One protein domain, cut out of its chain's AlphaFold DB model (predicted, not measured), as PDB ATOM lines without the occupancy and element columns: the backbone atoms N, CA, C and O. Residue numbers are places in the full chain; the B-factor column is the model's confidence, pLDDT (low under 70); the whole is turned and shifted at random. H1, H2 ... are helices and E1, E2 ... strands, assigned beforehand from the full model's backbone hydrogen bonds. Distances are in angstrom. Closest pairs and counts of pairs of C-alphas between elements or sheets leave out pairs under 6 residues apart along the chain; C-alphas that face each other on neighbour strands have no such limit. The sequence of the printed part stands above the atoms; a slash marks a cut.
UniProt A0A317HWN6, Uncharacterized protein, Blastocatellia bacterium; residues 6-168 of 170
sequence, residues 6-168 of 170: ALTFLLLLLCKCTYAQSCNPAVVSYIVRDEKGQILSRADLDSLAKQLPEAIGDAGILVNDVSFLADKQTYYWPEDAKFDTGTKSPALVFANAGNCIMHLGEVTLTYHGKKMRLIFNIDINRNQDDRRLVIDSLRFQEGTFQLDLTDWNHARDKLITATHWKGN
ATOM      1  N   ALA A   6     206.574 222.072 269.730       51.84
ATOM      2  CA  ALA A   6     207.292 223.307 269.411       51.84
ATOM      3  C   ALA A   6     207.932 223.283 268.010       51.84
ATOM      4  O   ALA A   6     208.071 224.327 267.375       51.84
ATOM      5  N   LEU A   7     208.284 222.098 267.498       50.50
ATOM      6  CA  LEU A   7     208.949 221.957 266.200       50.50
ATOM      7  C   LEU A   7     207.988 222.168 265.015       50.50
ATOM      8  O   LEU A   7     208.408 222.616 263.952       50.50
ATOM      9  N   THR A   8     206.692 221.902 265.199       54.06
ATOM     10  CA  THR A   8     205.676 222.052 264.144       54.06
ATOM     11  C   THR A   8     205.321 223.520 263.884       54.06
ATOM     12  O   THR A   8     205.042 223.887 262.747       54.06
ATOM     13  N   PHE A   9     205.399 224.385 264.903       52.81
ATOM     14  CA  PHE A   9     205.131 225.823 264.749       52.81
ATOM     15  C   PHE A   9     206.272 226.585 264.054       52.81
ATOM     16  O   PHE A   9     206.017 227.595 263.401       52.81
ATOM     17  N   LEU A  10     207.516 226.097 264.133       51.44
ATOM     18  CA  LEU A  10     208.667 226.747 263.493       51.44
ATOM     19  C   LEU A  10     208.710 226.517 261.967       51.44
ATOM     20  O   LEU A  10     209.231 227.350 261.230       51.44
ATOM     21  N   LEU A  11     208.116 225.423 261.478       52.66
ATOM     22  CA  LEU A  11     208.074 225.072 260.051       52.66
ATOM     23  C   LEU A  11     207.077 225.905 259.225       52.66
ATOM     24  O   LEU A  11     207.219 225.981 258.008       52.66
ATOM     25  N   LEU A  12     206.106 226.574 259.858       52.84
ATOM     26  CA  LEU A  12     205.097 227.389 259.161       52.84
ATOM     27  C   LEU A  12     205.529 228.851 258.925       52.84
ATOM     28  O   LEU A  12     204.891 229.559 258.151       52.84
ATOM     29  N   LEU A  13     206.634 229.301 259.531       52.16
ATOM     30  CA  LEU A  13     207.169 230.666 259.381       52.16
ATOM     31  C   LEU A  13     208.076 230.856 258.152       52.16
ATOM     32  O   LEU A  13     208.517 231.970 257.878       52.16
ATOM     33  N   LEU A  14     208.332 229.795 257.381       53.88
ATOM     34  CA  LEU A  14     209.085 229.851 256.121       53.88
ATOM     35  C   LEU A  14     208.182 229.867 254.885       53.88
ATOM     36  O   LEU A  14     208.656 229.632 253.773       53.88
ATOM     37  N   CYS A  15     206.897 230.190 255.047       50.44
ATOM     38  CA  CYS A  15     206.058 230.553 253.914       50.44
ATOM     39  C   CYS A  15     206.485 231.950 253.444       50.44
ATOM     40  O   CYS A  15     205.860 232.963 253.751       50.44
ATOM     41  N   LYS A  16     207.627 232.020 252.746       51.50
ATOM     42  CA  LYS A  16     207.988 233.197 251.968       51.50
ATOM     43  C   LYS A  16     206.860 233.361 250.965       51.50
ATOM     44  O   LYS A  16     206.771 232.580 250.022       51.50
ATOM     45  N   CYS A  17     205.996 234.350 251.177       50.31
ATOM     46  CA  CYS A  17     205.169 234.871 250.109       50.31
ATOM     47  C   CYS A  17     206.142 235.300 249.010       50.31
ATOM     48  O   CYS A  17     206.708 236.392 249.056       50.31
ATOM     49  N   THR A  18     206.399 234.425 248.039       53.88
ATOM     50  CA  THR A  18     206.836 234.857 246.723       53.88
ATOM     51  C   THR A  18     205.674 235.676 246.210       53.88
ATOM     52  O   THR A  18     204.735 235.144 245.622       53.88
ATOM     53  N   TYR A  19     205.684 236.968 246.537       51.69
ATOM     54  CA  TYR A  19     204.894 237.955 245.839       51.69
ATOM     55  C   TYR A  19     205.265 237.756 244.377       51.69
ATOM     56  O   TYR A  19     206.363 238.129 243.961       51.69
ATOM     57  N   ALA A  20     204.398 237.080 243.623       55.69
ATOM     58  CA  ALA A  20     204.421 237.150 242.181       55.69
ATOM     59  C   ALA A  20     204.241 238.637 241.894       55.69
ATOM     60  O   ALA A  20     203.141 239.171 242.018       55.69
ATOM     61  N   GLN A  21     205.357 239.344 241.713       59.00
ATOM     62  CA  GLN A  21     205.332 240.766 241.451       59.00
ATOM     63  C   GLN A  21     204.613 240.913 240.122       59.00
ATOM     64  O   GLN A  21     205.194 240.631 239.076       59.00
ATOM     65  N   SER A  22     203.335 241.285 240.193       68.62
ATOM     66  CA  SER A  22     202.548 241.629 239.024       68.62
ATOM     67  C   SER A  22     203.304 242.742 238.315       68.62
ATOM     68  O   SER A  22     203.525 243.819 238.870       68.62
ATOM     69  N   CYS A  23     203.811 242.435 237.132       81.94
ATOM     70  CA  CYS A  23     204.376 243.415 236.233       81.94
ATOM     71  C   CYS A  23     203.515 243.423 234.978       81.94
ATOM     72  O   CYS A  23     202.996 242.382 234.568       81.94
ATOM     73  N   ASN A  24     203.324 244.603 234.385       86.12
ATOM     74  CA  ASN A  24     202.624 244.652 233.111       86.12
ATOM     75  C   ASN A  24     203.571 244.064 232.054       86.12
ATOM     76  O   ASN A  24     204.752 244.432 232.046       86.12
ATOM     77  N   PRO A  25     203.074 243.170 231.188       92.06
ATOM     78  CA  PRO A  25     203.879 242.543 230.150       92.06
ATOM     79  C   PRO A  25     204.625 243.561 229.282       92.06
ATOM     80  O   PRO A  25     204.086 244.628 228.976       92.06
ATOM     81  N   ALA A  26     205.828 243.194 228.842       96.50
ATOM     82  CA  ALA A  26     206.501 243.871 227.737       96.50
ATOM     83  C   ALA A  26     205.834 243.432 226.428       96.50
ATOM     84  O   ALA A  26     205.665 242.230 226.212       96.50
ATOM     85  N   VAL A  27     205.393 244.385 225.602       97.75
ATOM     86  CA  VAL A  27     204.569 244.116 224.416       97.75
ATOM     87  C   VAL A  27     204.979 244.987 223.234       97.75
ATOM     88  O   VAL A  27     205.155 246.194 223.374       97.75
ATOM     89  N   VAL A  28     205.034 244.381 222.051       98.56
ATOM     90  CA  VAL A  28     205.051 245.064 220.755       98.56
ATOM     91  C   VAL A  28     203.844 244.586 219.952       98.56
ATOM     92  O   VAL A  28     203.731 243.407 219.626       98.56
ATOM     93  N   SER A  29     202.944 245.506 219.621       98.69
ATOM     94  CA  SER A  29     201.820 245.283 218.714       98.69
ATOM     95  C   SER A  29     202.178 245.808 217.329       98.69
ATOM     96  O   SER A  29     202.352 247.009 217.135       98.69
ATOM     97  N   TYR A  30     202.274 244.917 216.352       98.75
ATOM     98  CA  TYR A  30     202.633 245.243 214.979       98.75
ATOM     99  C   TYR A  30     201.394 245.231 214.077       98.75
ATOM    100  O   TYR A  30     200.774 244.187 213.853       98.75
ATOM    101  N   ILE A  31     201.014 246.403 213.562       98.75
ATOM    102  CA  ILE A  31     199.913 246.549 212.604       98.75
ATOM    103  C   ILE A  31     200.417 246.102 211.237       98.75
ATOM    104  O   ILE A  31     201.171 246.824 210.590       98.75
ATOM    105  N   VAL A  32     199.995 244.925 210.774       98.62
ATOM    106  CA  VAL A  32     200.405 244.394 209.466       98.62
ATOM    107  C   VAL A  32     199.460 244.896 208.380       98.62
ATOM    108  O   VAL A  32     198.240 244.767 208.500       98.62
ATOM    109  N   ARG A  33     200.020 245.445 207.303       98.62
ATOM    110  CA  ARG A  33     199.287 245.890 206.120       98.62
ATOM    111  C   ARG A  33     199.523 244.949 204.953       98.62
ATOM    112  O   ARG A  33     200.626 244.444 204.779       98.62
ATOM    113  N   ASP A  34     198.499 244.755 204.134       98.56
ATOM    114  CA  ASP A  34     198.593 244.044 202.867       98.56
ATOM    115  C   ASP A  34     199.415 244.830 201.827       98.56
ATOM    116  O   ASP A  34     199.922 245.934 202.057       98.56
ATOM    117  N   GLU A  35     199.526 244.257 200.634       98.12
ATOM    118  CA  GLU A  35     200.248 244.835 199.496       98.12
ATOM    119  C   GLU A  35     199.641 246.166 199.008       98.12
ATOM    120  O   GLU A  35     200.323 246.992 198.399       98.12
ATOM    121  N   LYS A  36     198.355 246.402 199.291       98.12
ATOM    122  CA  LYS A  36     197.616 247.627 198.951       98.12
ATOM    123  C   LYS A  36     197.667 248.665 200.081       98.12
ATOM    124  O   LYS A  36     197.202 249.790 199.896       98.12
ATOM    125  N   GLY A  37     198.259 248.324 201.227       97.81
ATOM    126  CA  GLY A  37     198.357 249.167 202.416       97.81
ATOM    127  C   GLY A  37     197.146 249.120 203.349       97.81
ATOM    128  O   GLY A  37     197.067 249.944 204.263       97.81
ATOM    129  N   GLN A  38     196.213 248.192 203.144       98.38
ATOM    130  CA  GLN A  38     195.087 247.961 204.050       98.38
ATOM    131  C   GLN A  38     195.539 247.120 205.240       98.38
ATOM    132  O   GLN A  38     196.362 246.230 205.077       98.38
ATOM    133  N   ILE A  39     195.010 247.389 206.434       98.44
ATOM    134  CA  ILE A  39     195.303 246.566 207.617       98.44
ATOM    135  C   ILE A  39     194.751 245.157 207.379       98.44
ATOM    136  O   ILE A  39     193.611 245.011 206.936       98.44
ATOM    137  N   LEU A  40     195.558 244.136 207.667       98.56
ATOM    138  CA  LEU A  40     195.141 242.745 207.538       98.56
ATOM    139  C   LEU A  40     193.979 242.417 208.473       98.56
ATOM    140  O   LEU A  40     193.875 242.936 209.585       98.56
ATOM    141  N   SER A  41     193.101 241.523 208.022       98.50
ATOM    142  CA  SER A  41     192.015 241.034 208.863       98.50
ATOM    143  C   SER A  41     192.556 240.159 209.999       98.50
ATOM    144  O   SER A  41     193.661 239.620 209.923       98.50
ATOM    145  N   ARG A  42     191.751 239.947 211.048       98.44
ATOM    146  CA  ARG A  42     192.124 239.028 212.136       98.44
ATOM    147  C   ARG A  42     192.408 237.612 211.625       98.44
ATOM    148  O   ARG A  42     193.384 237.010 212.045       98.44
ATOM    149  N   ALA A  43     191.609 237.124 210.675       98.38
ATOM    150  CA  ALA A  43     191.790 235.798 210.087       98.38
ATOM    151  C   ALA A  43     193.117 235.674 209.315       98.38
ATOM    152  O   ALA A  43     193.795 234.650 209.413       98.38
ATOM    153  N   ASP A  44     193.514 236.723 208.589       98.38
ATOM    154  CA  ASP A  44     194.806 236.757 207.897       98.38
ATOM    155  C   ASP A  44     195.970 236.779 208.894       98.38
ATOM    156  O   ASP A  44     196.954 236.062 208.712       98.38
ATOM    157  N   LEU A  45     195.846 237.556 209.975       98.62
ATOM    158  CA  LEU A  45     196.843 237.587 211.045       98.62
ATOM    159  C   LEU A  45     196.946 236.251 211.783       98.62
ATOM    160  O   LEU A  45     198.055 235.820 212.074       98.62
ATOM    161  N   ASP A  46     195.831 235.567 212.040       98.38
ATOM    162  CA  ASP A  46     195.837 234.233 212.650       98.38
ATOM    163  C   ASP A  46     196.544 233.215 211.742       98.38
ATOM    164  O   ASP A  46     197.282 232.350 212.216       98.38
ATOM    165  N   SER A  47     196.344 233.319 210.424       97.88
ATOM    166  CA  SER A  47     197.061 232.506 209.436       97.88
ATOM    167  C   SER A  47     198.559 232.820 209.413       97.88
ATOM    168  O   SER A  47     199.381 231.905 209.347       97.88
ATOM    169  N   LEU A  48     198.936 234.099 209.505       97.69
ATOM    170  CA  LEU A  48     200.334 234.524 209.614       97.69
ATOM    171  C   LEU A  48     200.986 234.016 210.902       97.69
ATOM    172  O   LEU A  48     202.057 233.423 210.838       97.69
ATOM    173  N   ALA A  49     200.336 234.195 212.053       98.00
ATOM    174  CA  ALA A  49     200.861 233.794 213.355       98.00
ATOM    175  C   ALA A  49     201.145 232.285 213.423       98.00
ATOM    176  O   ALA A  49     202.168 231.880 213.961       98.00
ATOM    177  N   LYS A  50     200.299 231.451 212.805       97.75
ATOM    178  CA  LYS A  50     200.499 229.989 212.727       97.75
ATOM    179  C   LYS A  50     201.722 229.555 211.918       97.75
ATOM    180  O   LYS A  50     202.153 228.415 212.054       97.75
ATOM    181  N   GLN A  51     202.237 230.414 211.040       97.19
ATOM    182  CA  GLN A  51     203.432 230.128 210.236       97.19
ATOM    183  C   GLN A  51     204.729 230.498 210.966       97.19
ATOM    184  O   GLN A  51     205.813 230.138 210.509       97.19
ATOM    185  N   LEU A  52     204.626 231.252 212.061       97.62
ATOM    186  CA  LEU A  52     205.762 231.692 212.856       97.62
ATOM    187  C   LEU A  52     206.156 230.616 213.877       97.62
ATOM    188  O   LEU A  52     205.334 229.765 214.225       97.62
ATOM    189  N   PRO A  53     207.410 230.626 214.366       96.88
ATOM    190  CA  PRO A  53     207.772 229.823 215.529       96.88
ATOM    191  C   PRO A  53     206.913 230.212 216.740       96.88
ATOM    192  O   PRO A  53     206.334 231.294 216.782       96.88
ATOM    193  N   GLU A  54     206.872 229.357 217.760       94.56
ATOM    194  CA  GLU A  54     206.095 229.623 218.982       94.56
ATOM    195  C   GLU A  54     206.519 230.922 219.695       94.56
ATOM    196  O   GLU A  54     205.698 231.573 220.348       94.56
ATOM    197  N   ALA A  55     207.789 231.314 219.545       95.81
ATOM    198  CA  ALA A  55     208.347 232.544 220.090       95.81
ATOM    199  C   ALA A  55     209.409 233.162 219.164       95.81
ATOM    200  O   ALA A  55     210.084 232.458 218.407       95.81
ATOM    201  N   ILE A  56     209.584 234.482 219.272       95.62
ATOM    202  CA  ILE A  56     210.691 235.243 218.674       95.62
ATOM    203  C   ILE A  56     211.497 235.871 219.809       95.62
ATOM    204  O   ILE A  56     210.986 236.733 220.524       95.62
ATOM    205  N   GLY A  57     212.749 235.441 219.977       92.88
ATOM    206  CA  GLY A  57     213.520 235.778 221.174       92.88
ATOM    207  C   GLY A  57     212.791 235.278 222.421       92.88
ATOM    208  O   GLY A  57     212.476 234.092 222.515       92.88
ATOM    209  N   ASP A  58     212.457 236.199 223.324       93.25
ATOM    210  CA  ASP A  58     211.728 235.891 224.563       93.25
ATOM    211  C   ASP A  58     210.210 236.143 224.448       93.25
ATOM    212  O   ASP A  58     209.476 236.030 225.433       93.25
ATOM    213  N   ALA A  59     209.724 236.547 223.269       96.75
ATOM    214  CA  ALA A  59     208.351 236.989 223.065       96.75
ATOM    215  C   ALA A  59     207.466 235.876 222.491       96.75
ATOM    216  O   ALA A  59     207.726 235.365 221.401       96.75
ATOM    217  N   GLY A  60     206.370 235.566 223.186       97.25
ATOM    218  CA  GLY A  60     205.286 234.760 222.628       97.25
ATOM    219  C   GLY A  60     204.495 235.549 221.585       97.25
ATOM    220  O   GLY A  60     204.422 236.780 221.653       97.25
ATOM    221  N   ILE A  61     203.892 234.839 220.633       97.75
ATOM    222  CA  ILE A  61     203.173 235.430 219.498       97.75
ATOM    223  C   ILE A  61     201.672 235.179 219.639       97.75
ATOM    224  O   ILE A  61     201.239 234.054 219.882       97.75
ATOM    225  N   LEU A  62     200.864 236.221 219.460       97.19
ATOM    226  CA  LEU A  62     199.402 236.128 219.449       97.19
ATOM    227  C   LEU A  62     198.780 237.210 218.562       97.19
ATOM    228  O   LEU A  62     199.459 238.129 218.114       97.19
ATOM    229  N   VAL A  63     197.473 237.122 218.321       98.44
ATOM    230  CA  VAL A  63     196.717 238.140 217.579       98.44
ATOM    231  C   VAL A  63     195.741 238.841 218.514       98.44
ATOM    232  O   VAL A  63     194.848 238.216 219.096       98.44
ATOM    233  N   ASN A  64     195.888 240.157 218.651       97.94
ATOM    234  CA  ASN A  64     194.998 240.964 219.479       97.94
ATOM    235  C   ASN A  64     194.744 242.341 218.872       97.94
ATOM    236  O   ASN A  64     195.387 242.735 217.905       97.94
ATOM    237  N   ASP A  65     193.789 243.063 219.445       98.25
ATOM    238  CA  ASP A  65     193.385 244.370 218.957       98.25
ATOM    239  C   ASP A  65     194.132 245.490 219.690       98.25
ATOM    240  O   ASP A  65     194.227 245.512 220.919       98.25
ATOM    241  N   VAL A  66     194.610 246.466 218.921       98.38
ATOM    242  CA  VAL A  66     195.033 247.775 219.421       98.38
ATOM    243  C   VAL A  66     193.828 248.704 219.408       98.38
ATOM    244  O   VAL A  66     193.049 248.706 218.454       98.38
ATOM    245  N   SER A  67     193.666 249.504 220.460       98.50
ATOM    246  CA  SER A  67     192.571 250.462 220.568       98.50
ATOM    247  C   SER A  67     193.060 251.883 220.325       98.50
ATOM    248  O   SER A  67     193.789 252.435 221.143       98.50
ATOM    249  N   PHE A  68     192.663 252.482 219.208       98.50
ATOM    250  CA  PHE A  68     193.097 253.816 218.802       98.50
ATOM    251  C   PHE A  68     192.097 254.913 219.176       98.50
ATOM    252  O   PHE A  68     190.878 254.707 219.194       98.50
ATOM    253  N   LEU A  69     192.617 256.119 219.390       98.31
ATOM    254  CA  LEU A  69     191.834 257.349 219.339       98.31
ATOM    255  C   LEU A  69     191.448 257.669 217.883       98.31
ATOM    256  O   LEU A  69     191.937 257.063 216.928       98.31
ATOM    257  N   ALA A  70     190.564 258.654 217.703       96.81
ATOM    258  CA  ALA A  70     190.073 259.062 216.385       96.81
ATOM    259  C   ALA A  70     191.183 259.544 215.425       96.81
ATOM    260  O   ALA A  70     191.015 259.455 214.211       96.81
ATOM    261  N   ASP A  71     192.315 260.020 215.956       96.69
ATOM    262  CA  ASP A  71     193.475 260.454 215.168       96.69
ATOM    263  C   ASP A  71     194.253 259.291 214.523       96.69
ATOM    264  O   ASP A  71     195.057 259.532 213.625       96.69
ATOM    265  N   LYS A  72     194.007 258.042 214.955       95.31
ATOM    266  CA  LYS A  72     194.730 256.824 214.543       95.31
ATOM    267  C   LYS A  72     196.251 256.886 214.751       95.31
ATOM    268  O   LYS A  72     196.983 256.115 214.140       95.31
ATOM    269  N   GLN A  73     196.716 257.800 215.597       96.88
ATOM    270  CA  GLN A  73     198.127 258.000 215.946       96.88
ATOM    271  C   GLN A  73     198.355 257.843 217.447       96.88
ATOM    272  O   GLN A  73     199.458 257.511 217.874       96.88
ATOM    273  N   THR A  74     197.311 258.066 218.242       98.00
ATOM    274  CA  THR A  74     197.305 257.843 219.682       98.00
ATOM    275  C   THR A  74     196.524 256.573 219.990       98.00
ATOM    276  O   THR A  74     195.469 256.332 219.395       98.00
ATOM    277  N   TYR A  75     197.009 255.760 220.923       98.19
ATOM    278  CA  TYR A  75     196.336 254.532 221.340       98.19
ATOM    279  C   TYR A  75     196.148 254.456 222.851       98.19
ATOM    280  O   TYR A  75     196.905 255.031 223.627       98.19
ATOM    281  N   TYR A  76     195.125 253.712 223.254       98.12
ATOM    282  CA  TYR A  76     194.895 253.334 224.637       98.12
ATOM    283  C   TYR A  76     195.685 252.076 224.976       98.12
ATOM    284  O   TYR A  76     195.720 251.107 224.209       98.12
ATOM    285  N   TRP A  77     196.256 252.065 226.168       96.19
ATOM    286  CA  TRP A  77     196.738 250.850 226.795       96.19
ATOM    287  C   TRP A  77     195.554 250.001 227.283       96.19
ATOM    288  O   TRP A  77     194.501 250.558 227.599       96.19
ATOM    289  N   PRO A  78     195.699 248.666 227.385       94.81
ATOM    290  CA  PRO A  78     194.635 247.794 227.888       94.81
ATOM    291  C   PRO A  78     194.108 248.178 229.277       94.81
ATOM    292  O   PRO A  78     192.960 247.893 229.596       94.81
ATOM    293  N   GLU A  79     194.941 248.816 230.102       92.81
ATOM    294  CA  GLU A  79     194.581 249.262 231.449       92.81
ATOM    295  C   GLU A  79     193.824 250.603 231.478       92.81
ATOM    296  O   GLU A  79     193.289 250.985 232.520       92.81
ATOM    297  N   ASP A  80     193.770 251.335 230.361       95.56
ATOM    298  CA  ASP A  80     193.076 252.617 230.310       95.56
ATOM    299  C   ASP A  80     191.557 252.414 230.346       95.56
ATOM    300  O   ASP A  80     190.994 251.630 229.582       95.56
ATOM    301  N   ALA A  81     190.853 253.219 231.147       97.25
ATOM    302  CA  ALA A  81     189.394 253.132 231.302       97.25
ATOM    303  C   ALA A  81     188.603 253.286 229.985       97.25
ATOM    304  O   ALA A  81     187.437 252.909 229.905       97.25
ATOM    305  N   LYS A  82     189.222 253.874 228.955       97.44
ATOM    306  CA  LYS A  82     188.625 254.107 227.633       97.44
ATOM    307  C   LYS A  82     189.062 253.091 226.581       97.44
ATOM    308  O   LYS A  82     188.631 253.218 225.433       97.44
ATOM    309  N   PHE A  83     189.856 252.081 226.946       97.00
ATOM    310  CA  PHE A  83     190.362 251.079 226.012       97.00
ATOM    311  C   PHE A  83     189.242 250.451 225.178       97.00
ATOM    312  O   PHE A  83     189.381 250.342 223.961       97.00
ATOM    313  N   ASP A  84     188.108 250.100 225.779       97.38
ATOM    314  CA  ASP A  84     186.993 249.457 225.065       97.38
ATOM    315  C   ASP A  84     186.185 250.396 224.170       97.38
ATOM    316  O   ASP A  84     185.466 249.938 223.287       97.38
ATOM    317  N   THR A  85     186.358 251.706 224.334       97.50
ATOM    318  CA  THR A  85     185.666 252.721 223.526       97.50
ATOM    319  C   THR A  85     186.450 253.169 222.293       97.50
ATOM    320  O   THR A  85     185.888 253.832 221.423       97.50
ATOM    321  N   GLY A  86     187.745 252.852 222.215       97.81
ATOM    322  CA  GLY A  86     188.573 253.221 221.069       97.81
ATOM    323  C   GLY A  86     188.306 252.369 219.825       97.81
ATOM    324  O   GLY A  86     187.677 251.310 219.868       97.81
ATOM    325  N   THR A  87     188.806 252.846 218.687       98.19
ATOM    326  CA  THR A  87     188.688 252.144 217.404       98.19
ATOM    327  C   THR A  87     189.641 250.955 217.394       98.19
ATOM    328  O   THR A  87     190.858 251.138 217.414       98.19
ATOM    329  N   LYS A  88     189.097 249.738 217.354       98.00
ATOM    330  CA  LYS A  88     189.894 248.508 217.367       98.00
ATOM    331  C   LYS A  88     190.527 248.250 215.998       98.00
ATOM    332  O   LYS A  88     189.857 248.340 214.972       98.00
ATOM    333  N   SER A  89     191.818 247.939 215.985       98.31
ATOM    334  CA  SER A  89     192.552 247.477 214.803       98.31
ATOM    335  C   SER A  89     193.349 246.228 215.165       98.31
ATOM    336  O   SER A  89     194.073 246.260 216.162       98.31
ATOM    337  N   PRO A  90     193.234 245.141 214.392       98.56
ATOM    338  CA  PRO A  90     193.914 243.899 214.715       98.56
ATOM    339  C   PRO A  90     195.425 244.036 214.466       98.56
ATOM    340  O   PRO A  90     195.865 244.743 213.557       98.56
ATOM    341  N   ALA A  91     196.218 243.364 215.294       98.75
ATOM    342  CA  ALA A  91     197.672 243.430 215.290       98.75
ATOM    343  C   ALA A  91     198.287 242.055 215.564       98.75
ATOM    344  O   ALA A  91     197.725 241.237 216.301       98.75
ATOM    345  N   LEU A  92     199.476 241.828 215.008       98.62
ATOM    346  CA  LEU A  92     200.344 240.738 215.433       98.62
ATOM    347  C   LEU A  92     201.086 241.193 216.692       98.62
ATOM    348  O   LEU A  92     201.791 242.198 216.666       98.62
ATOM    349  N   VAL A  93     200.898 240.489 217.798       98.50
ATOM    350  CA  VAL A  93     201.405 240.885 219.110       98.50
ATOM    351  C   VAL A  93     202.538 239.962 219.530       98.50
ATOM    352  O   VAL A  93     202.368 238.746 219.582       98.50
ATOM    353  N   PHE A  94     203.664 240.571 219.883       98.44
ATOM    354  CA  PHE A  94     204.805 239.937 220.532       98.44
ATOM    355  C   PHE A  94     204.798 240.354 222.000       98.44
ATOM    356  O   PHE A  94     204.791 241.551 222.292       98.44
ATOM    357  N   ALA A  95     204.749 239.399 222.926       97.44
ATOM    358  CA  ALA A  95     204.632 239.711 224.345       97.44
ATOM    359  C   ALA A  95     205.461 238.782 225.233       97.44
ATOM    360  O   ALA A  95     205.459 237.566 225.052       97.44
ATOM    361  N   ASN A  96     206.078 239.353 226.270       96.31
ATOM    362  CA  ASN A  96     206.637 238.597 227.386       96.31
ATOM    363  C   ASN A  96     206.002 239.049 228.709       96.31
ATOM    364  O   ASN A  96     206.302 240.118 229.248       96.31
ATOM    365  N   ALA A  97     205.105 238.212 229.234       88.06
ATOM    366  CA  ALA A  97     204.441 238.415 230.522       88.06
ATOM    367  C   ALA A  97     205.173 237.747 231.701       88.06
ATOM    368  O   ALA A  97     204.834 238.018 232.849       88.06
ATOM    369  N   GLY A  98     206.144 236.864 231.437       87.50
ATOM    370  CA  GLY A  98     206.778 236.038 232.467       87.50
ATOM    371  C   GLY A  98     207.706 236.840 233.376       87.50
ATOM    372  O   GLY A  98     207.542 236.839 234.594       87.50
ATOM    373  N   ASN A  99     208.672 237.546 232.787       88.94
ATOM    374  CA  ASN A  99     209.611 238.412 233.514       88.94
ATOM    375  C   ASN A  99     209.450 239.907 233.165       88.94
ATOM    376  O   ASN A  99     210.135 240.747 233.754       88.94
ATOM    377  N   CYS A 100     208.534 240.234 232.243       91.94
ATOM    378  CA  CYS A 100     208.263 241.583 231.738       91.94
ATOM    379  C   CYS A 100     209.485 242.290 231.131       91.94
ATOM    380  O   CYS A 100     209.542 243.517 231.111       91.94
ATOM    381  N   ILE A 101     210.453 241.511 230.653       95.31
ATOM    382  CA  ILE A 101     211.596 241.955 229.858       95.31
ATOM    383  C   ILE A 101     211.452 241.284 228.497       95.31
ATOM    384  O   ILE A 101     211.057 240.122 228.427       95.31
ATOM    385  N   MET A 102     211.741 241.981 227.409       97.50
ATOM    386  CA  MET A 102     211.604 241.395 226.079       97.50
ATOM    387  C   MET A 102     212.767 241.794 225.193       97.50
ATOM    388  O   MET A 102     213.014 242.983 225.043       97.50
ATOM    389  N   HIS A 103     213.393 240.798 224.570       97.69
ATOM    390  CA  HIS A 103     214.262 240.974 223.412       97.69
ATOM    391  C   HIS A 103     213.492 240.501 222.180       97.69
ATOM    392  O   HIS A 103     213.175 239.313 222.054       97.69
ATOM    393  N   LEU A 104     213.162 241.429 221.284       98.06
ATOM    394  CA  LEU A 104     212.501 241.150 220.015       98.06
ATOM    395  C   LEU A 104     213.483 241.421 218.873       98.06
ATOM    396  O   LEU A 104     213.711 242.569 218.493       98.06
ATOM    397  N   GLY A 105     214.063 240.346 218.336       96.94
ATOM    398  CA  GLY A 105     215.036 240.402 217.244       96.94
ATOM    399  C   GLY A 105     214.373 240.598 215.883       96.94
ATOM    400  O   GLY A 105     213.946 241.695 215.526       96.94
ATOM    401  N   GLU A 106     214.280 239.525 215.104       97.44
ATOM    402  CA  GLU A 106     213.753 239.554 213.741       97.44
ATOM    403  C   GLU A 106     212.637 238.538 213.518       97.44
ATOM    404  O   GLU A 106     212.569 237.499 214.172       97.44
ATOM    405  N   VAL A 107     211.784 238.817 212.538       97.69
ATOM    406  CA  VAL A 107     210.748 237.895 212.071       97.69
ATOM    407  C   VAL A 107     210.675 237.939 210.550       97.69
ATOM    408  O   VAL A 107     210.868 238.985 209.935       97.69
ATOM    409  N   THR A 108     210.373 236.808 209.919       98.25
ATOM    410  CA  THR A 108     210.039 236.772 208.491       98.25
ATOM    411  C   THR A 108     208.572 236.420 208.334       98.25
ATOM    412  O   THR A 108     208.157 235.313 208.665       98.25
ATOM    413  N   LEU A 109     207.788 237.360 207.815       98.38
ATOM    414  CA  LEU A 109     206.381 237.144 207.499       98.38
ATOM    415  C   LEU A 109     206.254 236.600 206.077       98.38
ATOM    416  O   LEU A 109     206.930 237.087 205.169       98.38
ATOM    417  N   THR A 110     205.363 235.627 205.876       98.31
ATOM    418  CA  THR A 110     205.026 235.105 204.544       98.31
ATOM    419  C   THR A 110     203.553 235.355 204.240       98.31
ATOM    420  O   THR A 110     202.681 234.804 204.904       98.31
ATOM    421  N   TYR A 111     203.260 236.173 203.229       98.19
ATOM    422  CA  TYR A 111     201.890 236.511 202.828       98.19
ATOM    423  C   TYR A 111     201.778 236.516 201.304       98.19
ATOM    424  O   TYR A 111     202.616 237.105 200.624       98.19
ATOM    425  N   HIS A 112     200.781 235.812 200.757       97.38
ATOM    426  CA  HIS A 112     200.582 235.648 199.306       97.38
ATOM    427  C   HIS A 112     201.865 235.257 198.536       97.38
ATOM    428  O   HIS A 112     202.147 235.764 197.453       97.38
ATOM    429  N   GLY A 113     202.674 234.363 199.114       96.69
ATOM    430  CA  GLY A 113     203.932 233.893 198.522       96.69
ATOM    431  C   GLY A 113     205.115 234.863 198.634       96.69
ATOM    432  O   GLY A 113     206.236 234.471 198.320       96.69
ATOM    433  N   LYS A 114     204.908 236.091 199.123       97.81
ATOM    434  CA  LYS A 114     205.977 237.061 199.390       97.81
ATOM    435  C   LYS A 114     206.547 236.872 200.781       97.81
ATOM    436  O   LYS A 114     205.809 236.557 201.713       97.81
ATOM    437  N   LYS A 115     207.845 237.133 200.927       98.19
ATOM    438  CA  LYS A 115     208.547 237.110 202.213       98.19
ATOM    439  C   LYS A 115     209.036 238.503 202.577       98.19
ATOM    440  O   LYS A 115     209.820 239.099 201.842       98.19
ATOM    441  N   MET A 116     208.588 238.998 203.722       98.00
ATOM    442  CA  MET A 116     209.050 240.255 204.300       98.00
ATOM    443  C   MET A 116     209.815 239.949 205.581       98.00
ATOM    444  O   MET A 116     209.222 239.505 206.564       98.00
ATOM    445  N   ARG A 117     211.127 240.189 205.576       98.44
ATOM    446  CA  ARG A 117     211.962 240.084 206.771       98.44
ATOM    447  C   ARG A 117     211.987 241.427 207.493       98.44
ATOM    448  O   ARG A 117     212.321 242.449 206.902       98.44
ATOM    449  N   LEU A 118     211.623 241.410 208.765       98.38
ATOM    450  CA  LEU A 118     211.518 242.569 209.641       98.38
ATOM    451  C   LEU A 118     212.521 242.402 210.777       98.38
ATOM    452  O   LEU A 118     212.456 241.423 211.516       98.38
ATOM    453  N   ILE A 119     213.438 243.350 210.909       98.31
ATOM    454  CA  ILE A 119     214.424 243.402 211.986       98.31
ATOM    455  C   ILE A 119     213.950 244.478 212.960       98.31
ATOM    456  O   ILE A 119     214.069 245.669 212.669       98.31
ATOM    457  N   PHE A 120     213.363 244.063 214.080       98.00
ATOM    458  CA  PHE A 120     212.874 244.977 215.111       98.00
ATOM    459  C   PHE A 120     214.023 245.469 215.990       98.00
ATOM    460  O   PHE A 120     214.151 246.674 216.171       98.00
ATOM    461  N   ASN A 121     214.855 244.550 216.499       96.50
ATOM    462  CA  ASN A 121     215.931 244.837 217.459       96.50
ATOM    463  C   ASN A 121     215.461 245.741 218.611       96.50
ATOM    464  O   ASN A 121     216.052 246.785 218.887       96.50
ATOM    465  N   ILE A 122     214.356 245.352 219.246       97.50
ATOM    466  CA  ILE A 122     213.766 246.087 220.365       97.50
ATOM    467  C   ILE A 122     214.063 245.338 221.654       97.50
ATOM    468  O   ILE A 122     213.662 244.183 221.802       97.50
ATOM    469  N   ASP A 123     214.642 246.057 222.607       97.00
ATOM    470  CA  ASP A 123     214.783 245.614 223.985       97.00
ATOM    471  C   ASP A 123     213.860 246.441 224.880       97.00
ATOM    472  O   ASP A 123     213.920 247.671 224.897       97.00
ATOM    473  N   ILE A 124     212.987 245.762 225.622       96.94
ATOM    474  CA  ILE A 124     212.088 246.384 226.594       96.94
ATOM    475  C   ILE A 124     212.489 245.937 227.991       96.94
ATOM    476  O   ILE A 124     212.455 244.747 228.313       96.94
ATOM    477  N   ASN A 125     212.815 246.903 228.844       94.94
ATOM    478  CA  ASN A 125     213.173 246.647 230.233       94.94
ATOM    479  C   ASN A 125     211.946 246.593 231.152       94.94
ATOM    480  O   ASN A 125     210.928 247.244 230.927       94.94
ATOM    481  N   ARG A 126     212.081 245.886 232.280       91.94
ATOM    482  CA  ARG A 126     210.989 245.662 233.246       91.94
ATOM    483  C   ARG A 126     210.312 246.939 233.755       91.94
ATOM    484  O   ARG A 126     209.100 246.947 233.981       91.94
ATOM    485  N   ASN A 127     211.105 247.989 233.949       90.75
ATOM    486  CA  ASN A 127     210.676 249.267 234.523       90.75
ATOM    487  C   ASN A 127     210.503 250.361 233.460       90.75
ATOM    488  O   ASN A 127     210.461 251.535 233.805       90.75
ATOM    489  N   GLN A 128     210.467 249.992 232.181       93.19
ATOM    490  CA  GLN A 128     210.325 250.938 231.085       93.19
ATOM    491  C   GLN A 128     208.871 251.426 230.972       93.19
ATOM    492  O   GLN A 128     207.937 250.619 230.931       93.19
ATOM    493  N   ASP A 129     208.676 252.746 230.925       92.25
ATOM    494  CA  ASP A 129     207.347 253.373 230.947       92.25
ATOM    495  C   ASP A 129     206.567 253.182 229.639       92.25
ATOM    496  O   ASP A 129     205.340 253.084 229.650       92.25
ATOM    497  N   ASP A 130     207.265 253.067 228.513       93.00
ATOM    498  CA  ASP A 130     206.732 252.867 227.164       93.00
ATOM    499  C   ASP A 130     206.798 251.395 226.710       93.00
ATOM    500  O   ASP A 130     206.774 251.088 225.529       93.00
ATOM    501  N   ARG A 131     206.791 250.439 227.647       94.38
ATOM    502  CA  ARG A 131     206.896 248.980 227.400       94.38
ATOM    503  C   ARG A 131     205.787 248.310 226.569       94.38
ATOM    504  O   ARG A 131     205.777 247.084 226.456       94.38
ATOM    505  N   ARG A 132     204.814 249.062 226.053       95.75
ATOM    506  CA  ARG A 132     203.735 248.562 225.186       95.75
ATOM    507  C   ARG A 132     203.732 249.366 223.895       95.75
ATOM    508  O   ARG A 132     203.003 250.350 223.786       95.75
ATOM    509  N   LEU A 133     204.561 248.955 222.948       97.69
ATOM    510  CA  LEU A 133     204.748 249.651 221.680       97.69
ATOM    511  C   LEU A 133     203.676 249.260 220.682       97.69
ATOM    512  O   LEU A 133     203.274 248.099 220.613       97.69
ATOM    513  N   VAL A 134     203.262 250.222 219.866       98.62
ATOM    514  CA  VAL A 134     202.488 249.955 218.658       98.62
ATOM    515  C   VAL A 134     203.292 250.451 217.471       98.62
ATOM    516  O   VAL A 134     203.716 251.604 217.447       98.62
ATOM    517  N   ILE A 135     203.507 249.571 216.498       98.69
ATOM    518  CA  ILE A 135     204.331 249.835 215.319       98.69
ATOM    519  C   ILE A 135     203.484 249.600 214.074       98.69
ATOM    520  O   ILE A 135     202.896 248.529 213.912       98.69
ATOM    521  N   ASP A 136     203.426 250.589 213.187       98.56
ATOM    522  CA  ASP A 136     202.801 250.451 211.875       98.56
ATOM    523  C   ASP A 136     203.778 249.837 210.871       98.56
ATOM    524  O   ASP A 136     204.979 250.128 210.868       98.56
ATOM    525  N   SER A 137     203.259 248.985 209.999       98.06
ATOM    526  CA  SER A 137     204.042 248.338 208.950       98.06
ATOM    527  C   SER A 137     204.133 249.182 207.684       98.06
ATOM    528  O   SER A 137     203.282 250.021 207.377       98.06
ATOM    529  N   LEU A 138     205.154 248.887 206.879       97.31
ATOM    530  CA  LEU A 138     205.106 249.161 205.447       97.31
ATOM    531  C   LEU A 138     204.013 248.306 204.784       97.31
ATOM    532  O   LEU A 138     203.590 247.282 205.317       97.31
ATOM    533  N   ARG A 139     203.599 248.682 203.567       98.12
ATOM    534  CA  ARG A 139     202.791 247.783 202.723       98.12
ATOM    535  C   ARG A 139     203.523 246.458 202.536       98.12
ATOM    536  O   ARG A 139     204.743 246.482 202.353       98.12
ATOM    537  N   PHE A 140     202.795 245.342 202.513       98.25
ATOM    538  CA  PHE A 140     203.425 244.041 202.307       98.25
ATOM    539  C   PHE A 140     204.174 244.008 200.968       98.25
ATOM    540  O   PHE A 140     203.604 244.234 199.901       98.25
ATOM    541  N   GLN A 141     205.468 243.734 201.023       97.38
ATOM    542  CA  GLN A 141     206.384 243.688 199.899       97.38
ATOM    543  C   GLN A 141     207.571 242.798 200.259       97.38
ATOM    544  O   GLN A 141     207.889 242.597 201.432       97.38
ATOM    545  N   GLU A 142     208.210 242.251 199.236       97.75
ATOM    546  CA  GLU A 142     209.392 241.423 199.418       97.75
ATOM    547  C   GLU A 142     210.599 242.282 199.808       97.75
ATOM    548  O   GLU A 142     210.785 243.379 199.279       97.75
ATOM    549  N   GLY A 143     211.408 241.792 200.746       96.94
ATOM    550  CA  GLY A 143     212.637 242.462 201.158       96.94
ATOM    551  C   GLY A 143     212.948 242.322 202.642       96.94
ATOM    552  O   GLY A 143     212.231 241.657 203.391       96.94
ATOM    553  N   THR A 144     214.036 242.978 203.044       98.19
ATOM    554  CA  THR A 144     214.462 243.107 204.440       98.19
ATOM    555  C   THR A 144     214.345 244.561 204.871       98.19
ATOM    556  O   THR A 144     214.867 245.458 204.197       98.19
ATOM    557  N   PHE A 145     213.680 244.780 206.001       98.25
ATOM    558  CA  PHE A 145     213.422 246.094 206.568       98.25
ATOM    559  C   PHE A 145     213.833 246.109 208.031       98.25
ATOM    560  O   PHE A 145     213.442 245.230 208.796       98.25
ATOM    561  N   GLN A 146     214.610 247.113 208.416       98.44
ATOM    562  CA  GLN A 146     215.022 247.314 209.798       98.44
ATOM    563  C   GLN A 146     214.291 248.509 210.388       98.44
ATOM    564  O   GLN A 146     214.153 249.544 209.734       98.44
ATOM    565  N   LEU A 147     213.815 248.347 211.615       98.25
ATOM    566  CA  LEU A 147     213.220 249.425 212.377       98.25
ATOM    567  C   LEU A 147     214.323 250.359 212.889       98.25
ATOM    568  O   LEU A 147     215.274 249.924 213.536       98.25
ATOM    569  N   ASP A 148     214.195 251.642 212.582       97.44
ATOM    570  CA  ASP A 148     215.083 252.706 213.035       97.44
ATOM    571  C   ASP A 148     214.359 253.570 214.069       97.44
ATOM    572  O   ASP A 148     213.428 254.317 213.753       97.44
ATOM    573  N   LEU A 149     214.792 253.446 215.321       96.12
ATOM    574  CA  LEU A 149     214.225 254.152 216.468       96.12
ATOM    575  C   LEU A 149     215.084 255.342 216.921       96.12
ATOM    576  O   LEU A 149     214.821 255.891 217.985       96.12
ATOM    577  N   THR A 150     216.077 255.769 216.130       94.75
ATOM    578  CA  THR A 150     217.031 256.823 216.528       94.75
ATOM    579  C   THR A 150     216.344 258.139 216.919       94.75
ATOM    580  O   THR A 150     216.733 258.762 217.902       94.75
ATOM    581  N   ASP A 151     215.290 258.530 216.193       92.00
ATOM    582  CA  ASP A 151     214.530 259.769 216.434       92.00
ATOM    583  C   ASP A 151     213.201 259.538 217.177       92.00
ATOM    584  O   ASP A 151     212.335 260.418 217.227       92.00
ATOM    585  N   TRP A 152     212.979 258.340 217.722       93.25
ATOM    586  CA  TRP A 152     211.747 258.053 218.445       93.25
ATOM    587  C   TRP A 152     211.781 258.684 219.843       93.25
ATOM    588  O   TRP A 152     212.702 258.498 220.630       93.25
ATOM    589  N   ASN A 153     210.742 259.453 220.159       91.31
ATOM    590  CA  ASN A 153     210.663 260.262 221.375       91.31
ATOM    591  C   ASN A 153     210.175 259.504 222.621       91.31
ATOM    592  O   ASN A 153     209.912 260.148 223.637       91.31
ATOM    593  N   HIS A 154     209.995 258.181 222.538       94.38
ATOM    594  CA  HIS A 154     209.489 257.347 223.634       94.38
ATOM    595  C   HIS A 154     208.115 257.782 224.186       94.38
ATOM    596  O   HIS A 154     207.771 257.523 225.341       94.38
ATOM    597  N   ALA A 155     207.294 258.454 223.370       94.69
ATOM    598  CA  ALA A 155     205.935 258.794 223.769       94.69
ATOM    599  C   ALA A 155     205.103 257.512 223.941       94.69
ATOM    600  O   ALA A 155     204.807 256.805 222.978       94.69
ATOM    601  N   ARG A 156     204.720 257.246 225.194       94.38
ATOM    602  CA  ARG A 156     204.082 256.010 225.678       94.38
ATOM    603  C   ARG A 156     202.831 255.568 224.906       94.38
ATOM    604  O   ARG A 156     202.484 254.387 224.923       94.38
ATOM    605  N   ASP A 157     202.114 256.513 224.316       95.50
ATOM    606  CA  ASP A 157     200.796 256.338 223.706       95.50
ATOM    607  C   ASP A 157     200.782 256.684 222.211       95.50
ATOM    608  O   ASP A 157     199.707 256.832 221.625       95.50
ATOM    609  N   LYS A 158     201.956 256.828 221.581       97.62
ATOM    610  CA  LYS A 158     202.079 257.216 220.171       97.62
ATOM    611  C   LYS A 158     202.543 256.068 219.293       97.62
ATOM    612  O   LYS A 158     203.514 255.379 219.590       97.62
ATOM    613  N   LEU A 159     201.837 255.900 218.181       98.00
ATOM    614  CA  LEU A 159     202.173 254.956 217.127       98.00
ATOM    615  C   LEU A 159     203.566 255.258 216.562       98.00
ATOM    616  O   LEU A 159     203.829 256.370 216.099       98.00
ATOM    617  N   ILE A 160     204.430 254.246 216.522       98.31
ATOM    618  CA  ILE A 160     205.656 254.282 215.725       98.31
ATOM    619  C   ILE A 160     205.241 254.039 214.275       98.31
ATOM    620  O   ILE A 160     204.779 252.957 213.915       98.31
ATOM    621  N   THR A 161     205.331 255.071 213.443       97.38
ATOM    622  CA  THR A 161     204.777 255.038 212.086       97.38
ATOM    623  C   THR A 161     205.669 254.261 211.116       97.38
ATOM    624  O   THR A 161     206.856 254.030 211.355       97.38
ATOM    625  N   ALA A 162     205.114 253.922 209.950       97.38
ATOM    626  CA  ALA A 162     205.819 253.153 208.930       97.38
ATOM    627  C   ALA A 162     207.100 253.832 208.387       97.38
ATOM    628  O   ALA A 162     207.929 253.168 207.769       97.38
ATOM    629  N   THR A 163     207.295 255.139 208.617       96.50
ATOM    630  CA  THR A 163     208.494 255.879 208.176       96.50
ATOM    631  C   THR A 163     209.759 255.515 208.956       96.50
ATOM    632  O   THR A 163     210.863 255.855 208.522       96.50
ATOM    633  N   HIS A 164     209.612 254.819 210.087       97.31
ATOM    634  CA  HIS A 164     210.727 254.284 210.867       97.31
ATOM    635  C   HIS A 164     211.339 253.020 210.250       97.31
ATOM    636  O   HIS A 164     212.436 252.629 210.630       97.31
ATOM    637  N   TRP A 165     210.698 252.388 209.263       97.69
ATOM    638  CA  TRP A 165     211.295 251.254 208.561       97.69
ATOM    639  C   TRP A 165     212.279 251.714 207.483       97.69
ATOM    640  O   TRP A 165     211.930 252.479 206.581       97.69
ATOM    641  N   LYS A 166     213.507 251.195 207.531       96.56
ATOM    642  CA  LYS A 166     214.538 251.384 206.504       96.56
ATOM    643  C   LYS A 166     214.666 250.115 205.667       96.56
ATOM    644  O   LYS A 166     214.923 249.037 206.199       96.56
ATOM    645  N   GLY A 167     214.453 250.235 204.358       89.00
ATOM    646  CA  GLY A 167     214.607 249.126 203.411       89.00
ATOM    647  C   GLY A 167     216.046 248.944 202.930       89.00
ATOM    648  O   GLY A 167     216.850 249.873 202.999       89.00
ATOM    649  N   ASN A 168     216.332 247.765 202.369       67.38
ATOM    650  CA  ASN A 168     217.617 247.387 201.759       67.38
ATOM    651  C   ASN A 168     218.782 247.200 202.742       67.38
ATOM    652  O   ASN A 168     219.929 247.502 202.409       67.38
TER     653      ASN A 168
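AT A GLANCE: This is residues 6 to 168 of the 170 residues of an uncharacterized protein of Blastocatellia bacterium (UniProt A0A317HWN6). Two twisted sheets of four strands stand partly face to face as a sandwich with crossed strands, with the short helix H2 packed on the first sheet, and a thin tail, residues 6 to 20 with H1, sticks far out from this body. The 163 printed residues hold two named helices and eight named strands, in the order H1 E1 H2 E2 E3 E4 E5 E6 E7 E8, and the class is mixed, helices and strands. The sheets are E2 E3 E1 E6 and E4 E5 E7 E8, both mixed. The whole is loose, with a radius of gyration of the C-alphas of 18.8 A, and spans 75 by 33 by 33 A, the tail making the length.

IN THESE COORDINATES: H1, residues 6 to 14, begins at C-alpha 6 (207.292, 223.307, 269.411). E1 is residues 26 to 33, 22.9 A long, and H2 residues 42 to 49. E2, residues 59 to 68, is 23.1 A long and bends by 78 degrees at residue 62; E3, residues 87 to 96, is 24.6 A long and bends by 71 degrees at residue 92. E4, residues 102 to 111, is 25.7 A long and bends by 59 degrees at residue 105. E5, residues 114 to 124, is 29.4 A long, and E6, residues 132 to 139, 22.5 A. E7 is residues 143 to 147; E8, residues 165 to 167, ends at C-alpha 167 (214.607, 249.126, 203.411).

HOW THE PARTS SIT: The facing parts of the sandwich, two sheets face to face, are 10.1 A centre to centre, their strands at 55 degrees. E2 and E3 are an antiparallel hairpin, with N 62 and O 93 at 2.9 A. E3 and E1 are antiparallel, with N 30 and O 92 at 2.8 A; E1 and E6 are parallel, with N 31 and O 135 at 2.9 A. E1, H2 and E2 form a split strand-helix-strand unit, with E3 between its two strands and a right-handed crossover. H2 is on this sheet at a height of 7.9 A, over E3, and runs along the strands at 20 degrees on the local plane; the closest C-alphas of H2 and E3, those of Arg 42 and Pro 90, are 5.8 A apart. H2 only grazes the other sheet. There E4 and E5 are an antiparallel hairpin, with N 109 and O 116 at 2.9 A; E5 and E7 are parallel, with N 119 and O 145 at 2.8 A; E7 and E8 are an antiparallel hairpin, with N 166 and O 146 at 2.8 A. In H2 every O i to N i+4 pair is within hydrogen-bond range; in H1 0 of 5 are, and 0 of 6 O i to N i+3 pairs.

THE WHOLE: Without residues 6 to 20, which stand free, the body spans 42 by 32 by 31 A. The printed part has no cut; the links H1 to E1, E2 to E3 and E7 to E8 are long. Mean pLDDT of the printed part is 92.0, with residues 6 to 22 and 168 under 70.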